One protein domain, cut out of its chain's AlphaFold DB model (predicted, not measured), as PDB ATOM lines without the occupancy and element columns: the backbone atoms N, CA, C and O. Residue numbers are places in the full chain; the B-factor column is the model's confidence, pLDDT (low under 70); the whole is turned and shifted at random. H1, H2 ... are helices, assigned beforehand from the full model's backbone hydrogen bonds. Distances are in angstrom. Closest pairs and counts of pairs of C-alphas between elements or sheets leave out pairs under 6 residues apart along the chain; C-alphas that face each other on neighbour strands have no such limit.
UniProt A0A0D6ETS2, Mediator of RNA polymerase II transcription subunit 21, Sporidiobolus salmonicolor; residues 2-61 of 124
ATOM      1  N   TYR A   2     153.959 161.119 222.923       87.62
ATOM      2  CA  TYR A   2     155.094 160.933 223.849       87.62
ATOM      3  C   TYR A   2     156.421 160.556 223.160       87.62
ATOM      4  O   TYR A   2     157.480 161.056 223.532       87.62
ATOM      5  N   SER A   3     156.365 159.717 222.124       88.00
ATOM      6  CA  SER A   3     157.529 159.320 221.323       88.00
ATOM      7  C   SER A   3     158.212 160.508 220.636       88.00
ATOM      8  O   SER A   3     159.425 160.656 220.748       88.00
ATOM      9  N   SER A   4     157.444 161.394 219.993       89.06
ATOM     10  CA  SER A   4     157.959 162.595 219.318       89.06
ATOM     11  C   SER A   4     158.620 163.559 220.306       89.06
ATOM     12  O   SER A   4     159.695 164.087 220.039       89.06
ATOM     13  N   LEU A   5     158.015 163.742 221.483       89.19
ATOM     14  CA  LEU A   5     158.548 164.623 222.524       89.19
ATOM     15  C   LEU A   5     159.811 164.036 223.176       89.19
ATOM     16  O   LEU A   5     160.771 164.755 223.448       89.19
ATOM     17  N   SER A   6     159.847 162.712 223.342       90.94
ATOM     18  CA  SER A   6     161.033 161.989 223.813       90.94
ATOM     19  C   SER A   6     162.190 162.082 222.820       90.94
ATOM     20  O   SER A   6     163.335 162.236 223.239       90.94
ATOM     21  N   TYR A   7     161.904 162.014 221.518       90.81
ATOM     22  CA  TYR A   7     162.904 162.188 220.467       90.81
ATOM     23  C   TYR A   7     163.498 163.603 220.502       90.81
ATOM     24  O   TYR A   7     164.707 163.749 220.663       90.81
ATOM     25  N   LEU A   8     162.655 164.643 220.475       89.06
ATOM     26  CA  LEU A   8     163.107 166.039 220.517       89.06
ATOM     27  C   LEU A   8     163.924 166.352 221.778       89.06
ATOM     28  O   LEU A   8     164.939 167.034 221.697       89.06
ATOM     29  N   SER A   9     163.520 165.817 222.933       88.62
ATOM     30  CA  SER A   9     164.226 166.047 224.197       88.62
ATOM     31  C   SER A   9     165.577 165.334 224.287       88.62
ATOM     32  O   SER A   9     166.453 165.824 224.994       88.62
ATOM     33  N   ARG A  10     165.742 164.166 223.655       87.69
ATOM     34  CA  ARG A  10     166.961 163.346 223.786       87.69
ATOM     35  C   ARG A  10     167.963 163.560 222.656       87.69
ATOM     36  O   ARG A  10     169.129 163.228 222.833       87.69
ATOM     37  N   LYS A  11     167.508 164.053 221.501       85.94
ATOM     38  CA  LYS A  11     168.314 164.154 220.276       85.94
ATOM     39  C   LYS A  11     168.694 165.578 219.873       85.94
ATOM     40  O   LYS A  11     169.543 165.720 218.999       85.94
ATOM     41  N   ALA A  12     168.120 166.604 220.508       85.56
ATOM     42  CA  ALA A  12     168.494 167.997 220.275       85.56
ATOM     43  C   ALA A  12     169.903 168.294 220.809       85.56
ATOM     44  O   ALA A  12     170.235 167.890 221.922       85.56
ATOM     45  N   ASN A  13     170.706 169.029 220.038       83.94
ATOM     46  CA  ASN A  13     172.042 169.467 220.439       83.94
ATOM     47  C   ASN A  13     172.056 170.949 220.863       83.94
ATOM     48  O   ASN A  13     171.116 171.701 220.593       83.94
ATOM     49  N   PHE A  14     173.123 171.387 221.536       82.81
ATOM     50  CA  PHE A  14     173.283 172.788 221.926       82.81
ATOM     51  C   PHE A  14     173.683 173.656 220.731       82.81
ATOM     52  O   PHE A  14     174.669 173.383 220.051       82.81
ATOM     53  N   LYS A  15     172.964 174.762 220.524       80.44
ATOM     54  CA  LYS A  15     173.308 175.763 219.512       80.44
ATOM     55  C   LYS A  15     174.213 176.839 220.108       80.44
ATOM     56  O   LYS A  15     173.861 177.473 221.102       80.44
ATOM     57  N   GLN A  16     175.360 177.084 219.480       80.38
ATOM     58  CA  GLN A  16     176.266 178.157 219.885       80.38
ATOM     59  C   GLN A  16     175.638 179.526 219.580       80.38
ATOM     60  O   GLN A  16     175.357 179.849 218.428       80.38
ATOM     61  N   LEU A  17     175.412 180.336 220.616       77.88
ATOM     62  CA  LEU A  17     174.821 181.676 220.489       77.88
ATOM     63  C   LEU A  17     175.861 182.762 220.172       77.88
ATOM     64  O   LEU A  17     175.523 183.773 219.566       77.88
ATOM     65  N   ASN A  18     177.122 182.566 220.575       82.38
ATOM     66  CA  ASN A  18     178.208 183.527 220.384       82.38
ATOM     67  C   ASN A  18     179.478 182.812 219.900       82.38
ATOM     68  O   ASN A  18     179.955 181.889 220.559       82.38
ATOM     69  N   GLN A  19     180.040 183.259 218.774       79.56
ATOM     70  CA  GLN A  19     181.232 182.664 218.155       79.56
ATOM     71  C   GLN A  19     182.494 182.766 219.024       79.56
ATOM     72  O   GLN A  19     183.399 181.952 218.870       79.56
ATOM     73  N   ASN A  20     182.538 183.706 219.973       82.75
ATOM     74  CA  ASN A  20     183.687 183.891 220.862       82.75
ATOM     75  C   ASN A  20     183.768 182.850 221.992       82.75
ATOM     76  O   ASN A  20     184.809 182.729 222.631       82.75
ATOM     77  N   TYR A  21     182.688 182.101 222.248       77.56
ATOM     78  CA  TYR A  21     182.635 181.090 223.304       77.56
ATOM     79  C   TYR A  21     182.289 179.724 222.707       77.56
ATOM     80  O   TYR A  21     181.135 179.523 222.320       77.56
ATOM     81  N   PRO A  22     183.251 178.788 222.605       73.75
ATOM     82  CA  PRO A  22     182.991 177.468 222.046       73.75
ATOM     83  C   PRO A  22     182.070 176.651 222.957       73.75
ATOM     84  O   PRO A  22     182.104 176.773 224.183       73.75
ATOM     85  N   VAL A  23     181.253 175.789 222.350       74.69
ATOM     86  CA  VAL A  23     180.401 174.841 223.082       74.69
ATOM     87  C   VAL A  23     181.290 173.759 223.696       74.69
ATOM     88  O   VAL A  23     181.957 173.015 222.984       74.69
ATOM     89  N   THR A  24     181.315 173.680 225.025       75.00
ATOM     90  CA  THR A  24     182.198 172.767 225.775       75.00
ATOM     91  C   THR A  24     181.542 171.441 226.146       75.00
ATOM     92  O   THR A  24     182.231 170.520 226.579       75.00
ATOM     93  N   GLN A  25     180.223 171.324 225.984       72.62
ATOM     94  CA  GLN A  25     179.459 170.124 226.320       72.62
ATOM     95  C   GLN A  25     178.604 169.691 225.136       72.62
ATOM     96  O   GLN A  25     177.971 170.514 224.484       72.62
ATOM     97  N   THR A  26     178.574 168.390 224.881       72.31
ATOM     98  CA  THR A  26     177.730 167.775 223.855       72.31
ATOM     99  C   THR A  26     176.789 166.783 224.523       72.31
ATOM    100  O   THR A  26     177.147 166.144 225.515       72.31
ATOM    101  N   ILE A  27     175.564 166.675 224.011       78.94
ATOM    102  CA  ILE A  27     174.609 165.681 224.504       78.94
ATOM    103  C   ILE A  27     174.990 164.318 223.900       78.94
ATOM    104  O   ILE A  27     175.186 164.224 222.684       78.94
ATOM    105  N   PRO A  28     175.112 163.251 224.713       78.75
ATOM    106  CA  PRO A  28     175.459 161.933 224.203       78.75
ATOM    107  C   PRO A  28     174.371 161.425 223.250       78.75
ATOM    108  O   PRO A  28     173.193 161.396 223.600       78.75
ATOM    109  N   ASN A  29     174.780 160.977 222.060       81.06
ATOM    110  CA  ASN A  29     173.900 160.521 220.975       81.06
ATOM    111  C   ASN A  29     172.990 161.603 220.369       81.06
ATOM    112  O   ASN A  29     171.955 161.242 219.802       81.06
ATOM    113  N   ALA A  30     173.337 162.888 220.481       85.62
ATOM    114  CA  ALA A  30     172.644 163.939 219.739       85.62
ATOM    115  C   ALA A  30     172.776 163.718 218.227       85.62
ATOM    116  O   ALA A  30     173.818 163.267 217.743       85.62
ATOM    117  N   ASP A  31     171.714 164.034 217.492       87.94
ATOM    118  CA  ASP A  31     171.747 163.946 216.036       87.94
ATOM    119  C   ASP A  31     172.420 165.213 215.460       87.94
ATOM    120  O   ASP A  31     172.335 166.284 216.071       87.94
ATOM    121  N   PRO A  32     173.104 165.128 214.304       88.56
ATOM    122  CA  PRO A  32     173.602 166.313 213.605       88.56
ATOM    123  C   PRO A  32     172.457 167.274 213.258       88.56
ATOM    124  O   PRO A  32     171.370 166.815 212.908       88.56
ATOM    125  N   ASP A  33     172.714 168.586 213.278       85.94
ATOM    126  CA  ASP A  33     171.682 169.621 213.079       85.94
ATOM    127  C   ASP A  33     170.845 169.414 211.804       85.94
ATOM    128  O   ASP A  33     169.631 169.588 211.836       85.94
ATOM    129  N   ASP A  34     171.465 168.985 210.700       90.12
ATOM    130  CA  ASP A  34     170.769 168.733 209.429       90.12
ATOM    131  C   ASP A  34     169.785 167.551 209.529       90.12
ATOM    132  O   ASP A  34     168.621 167.637 209.133       90.12
ATOM    133  N   VAL A  35     170.220 166.462 210.172       90.38
ATOM    134  CA  VAL A  35     169.394 165.268 210.415       90.38
ATOM    135  C   VAL A  35     168.272 165.585 211.402       90.38
ATOM    136  O   VAL A  35     167.126 165.193 211.189       90.38
ATOM    137  N   PHE A  36     168.576 166.331 212.464       90.38
ATOM    138  CA  PHE A  36     167.591 166.737 213.459       90.38
ATOM    139  C   PHE A  36     166.511 167.644 212.851       90.38
ATOM    140  O   PHE A  36     165.323 167.458 213.115       90.38
ATOM    141  N   GLU A  37     166.897 168.591 211.995       90.94
ATOM    142  CA  GLU A  37     165.967 169.469 211.283       90.94
ATOM    143  C   GLU A  37     165.096 168.715 210.270       90.94
ATOM    144  O   GLU A  37     163.889 168.969 210.188       90.94
ATOM    145  N   ALA A  38     165.670 167.759 209.534       92.94
ATOM    146  CA  ALA A  38     164.919 166.887 208.634       92.94
ATOM    147  C   ALA A  38     163.879 166.046 209.396       92.94
ATOM    148  O   ALA A  38     162.688 166.093 209.073       92.94
ATOM    149  N   ASN A  39     164.299 165.375 210.472       91.75
ATOM    150  CA  ASN A  39     163.426 164.537 211.296       91.75
ATOM    151  C   ASN A  39     162.349 165.367 212.007       91.75
ATOM    152  O   ASN A  39     161.200 164.949 212.123       91.75
ATOM    153  N   ARG A  40     162.673 166.589 212.439       91.50
ATOM    154  CA  ARG A  40     161.688 167.521 213.004       91.50
ATOM    155  C   ARG A  40     160.593 167.863 211.993       91.50
ATOM    156  O   ARG A  40     159.417 167.858 212.354       91.50
ATOM    157  N   LYS A  41     160.958 168.156 210.741       93.44
ATOM    158  CA  LYS A  41     159.985 168.441 209.671       93.44
ATOM    159  C   LYS A  41     159.111 167.228 209.366       93.44
ATOM    160  O   LYS A  41     157.902 167.391 209.210       93.44
ATOM    161  N   GLU A  42     159.696 166.034 209.328       93.44
ATOM    162  CA  GLU A  42     158.958 164.779 209.154       93.44
ATOM    163  C   GLU A  42     157.936 164.569 210.280       93.44
ATOM    164  O   GLU A  42     156.752 164.380 210.006       93.44
ATOM    165  N   LEU A  43     158.358 164.711 211.542       93.75
ATOM    166  CA  LEU A  43     157.485 164.557 212.709       93.75
ATOM    167  C   LEU A  43     156.291 165.519 212.681       93.75
ATOM    168  O   LEU A  43     155.173 165.126 213.017       93.75
ATOM    169  N   VAL A  44     156.509 166.773 212.273       94.00
ATOM    170  CA  VAL A  44     155.424 167.754 212.100       94.00
ATOM    171  C   VAL A  44     154.507 167.353 210.943       94.00
ATOM    172  O   VAL A  44     153.284 167.427 211.075       94.00
ATOM    173  N   GLY A  45     155.072 166.894 209.825       94.12
ATOM    174  CA  GLY A  45     154.301 166.410 208.681       94.12
ATOM    175  C   GLY A  45     153.389 165.242 209.051       94.12
ATOM    176  O   GLY A  45     152.205 165.241 208.711       94.12
ATOM    177  N   ASP A  46     153.906 164.279 209.804       93.75
ATOM    178  CA  ASP A  46     153.138 163.123 210.257       93.75
ATOM    179  C   ASP A  46     152.081 163.489 211.296       93.75
ATOM    180  O   ASP A  46     150.972 162.953 211.256       93.75
ATOM    181  N   PHE A  47     152.367 164.458 212.166       93.00
ATOM    182  CA  PHE A  47     151.373 165.010 213.080       93.00
ATOM    183  C   PHE A  47     150.184 165.612 212.325       93.00
ATOM    184  O   PHE A  47     149.034 165.292 212.623       93.00
ATOM    185  N   LEU A  48     150.451 166.433 211.305       94.25
ATOM    186  CA  LEU A  48     149.409 167.053 210.486       94.25
ATOM    187  C   LEU A  48     148.605 166.018 209.695       94.25
ATOM    188  O   LEU A  48     147.380 166.111 209.635       94.25
ATOM    189  N   LYS A  49     149.267 165.005 209.123       95.00
ATOM    190  CA  LYS A  49     148.573 163.889 208.462       95.00
ATOM    191  C   LYS A  49     147.652 163.163 209.436       95.00
ATOM    192  O   LYS A  49     146.513 162.879 209.086       95.00
ATOM    193  N   LYS A  50     148.122 162.871 210.653       94.31
ATOM    194  CA  LYS A  50     147.324 162.183 211.675       94.31
ATOM    195  C   LYS A  50     146.152 163.029 212.160       94.31
ATOM    196  O   LYS A  50     145.069 162.484 212.327       94.31
ATOM    197  N   ALA A  51     146.334 164.338 212.315       94.88
ATOM    198  CA  ALA A  51     145.248 165.254 212.649       94.88
ATOM    199  C   ALA A  51     144.157 165.255 211.565       94.88
ATOM    200  O   ALA A  51     142.992 165.052 211.885       94.88
ATOM    201  N   LYS A  52     144.539 165.358 210.285       95.31
ATOM    202  CA  LYS A  52     143.592 165.265 209.158       95.31
ATOM    203  C   LYS A  52     142.917 163.901 209.051       95.31
ATOM    204  O   LYS A  52     141.750 163.818 208.701       95.31
ATOM    205  N   GLN A  53     143.647 162.822 209.334       95.69
ATOM    206  CA  GLN A  53     143.057 161.483 209.383       95.69
ATOM    207  C   GLN A  53     141.986 161.400 210.468       95.69
ATOM    208  O   GLN A  53     140.935 160.832 210.214       95.69
ATOM    209  N   LEU A  54     142.235 161.961 211.652       94.38
ATOM    210  CA  LEU A  54     141.238 161.999 212.719       94.38
ATOM    211  C   LEU A  54     140.022 162.838 212.327       94.38
ATOM    212  O   LEU A  54     138.911 162.382 212.538       94.38
ATOM    213  N   GLU A  55     140.228 164.008 211.726       93.81
ATOM    214  CA  GLU A  55     139.148 164.857 211.204       93.81
ATOM    215  C   GLU A  55     138.277 164.092 210.202       93.81
ATOM    216  O   GLU A  55     137.075 163.958 210.411       93.81
ATOM    217  N   TYR A  56     138.902 163.460 209.205       95.44
ATOM    218  CA  TYR A  56     138.200 162.608 208.251       95.44
ATOM    219  C   TYR A  56     137.467 161.449 208.937       95.44
ATOM    220  O   TYR A  56     136.315 161.179 208.623       95.44
ATOM    221  N   LEU A  57     138.103 160.752 209.884       93.38
ATOM    222  CA  LEU A  57     137.449 159.656 210.601       93.38
ATOM    223  C   LEU A  57     136.231 160.148 211.383       93.38
ATOM    224  O   LEU A  57     135.226 159.453 211.388       93.38
ATOM    225  N   ILE A  58     136.317 161.317 212.020       90.06
ATOM    226  CA  ILE A  58     135.205 161.917 212.761       90.06
ATOM    227  C   ILE A  58     134.051 162.250 211.812       90.06
ATOM    228  O   ILE A  58     132.907 161.971 212.144       90.06
ATOM    229  N   GLU A  59     134.337 162.782 210.625       88.88
ATOM    230  CA  GLU A  59     133.320 163.040 209.596       88.88
ATOM    231  C   GLU A  59     132.684 161.756 209.044       88.88
ATOM    232  O   GLU A  59     131.516 161.757 208.672       88.88
ATOM    233  N   GLN A  60     133.451 160.665 208.974       90.06
ATOM    234  CA  GLN A  60     132.964 159.353 208.543       90.06
ATOM    235  C   GLN A  60     132.285 158.557 209.661       90.06
ATOM    236  O   GLN A  60     131.749 157.479 209.390       90.06
ATOM    237  N   LEU A  61     132.323 159.030 210.912       85.19
ATOM    238  CA  LEU A  61     131.574 158.364 211.965       85.19
ATOM    239  C   LEU A  61     130.085 158.464 211.618       85.19
ATOM    240  O   LEU A  61     129.610 159.546 211.264       85.19
TER     241      LEU A  61
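AT A GLANCE: This is residues 2 to 61 of the 124 residues of the protein "Mediator of RNA polymerase II transcription subunit 21" of Sporidiobolus salmonicolor (UniProt A0A0D6ETS2). A short helix, H1, runs beside the first part of a much longer one, H2, as a loose helical hairpin, and the far part of H2 sticks out alone with residues 48 to 59. The long link folds out as a wide loop at the other end, where residues 17 to 22 stick out. The 60 printed residues hold two named helices, H1 then H2, and no named strand: all helix. The whole is extended, with a radius of gyration of the C-alphas of 16.8 A, a rod spanning 58 by 19 by 15 A.

HOW THE PARTS SIT: H1, residues 2 to 11, and H2, residues 33 to 59, form a helical hairpin. They only just touch, with 3 pairs of C-alphas within 8 A; the closest are those of Ser 4 and Leu 43, 6.9 A apart. H2 touches H1 with residues 36 to 43 alone. Their tilt is shallow, 9 degrees, opposite ways. In H1 and H2 every O i to N i+4 pair is within hydrogen-bond range.

IN THESE COORDINATES: H1 begins at C-alpha 2 (155.094, 160.933, 223.849) and is 14.1 A long from first to last C-alpha. H2 measures 39.1 A and ends at C-alpha 59 (133.320, 163.040, 209.596).

THE WHOLE: The C-alphas of Asn 20 and Leu 61, the two farthest apart, are 58.7 A apart. The link from H1 to H2, 21 residues, is long. The printed part has no cut, and no printed residue is under 70 in pLDDT.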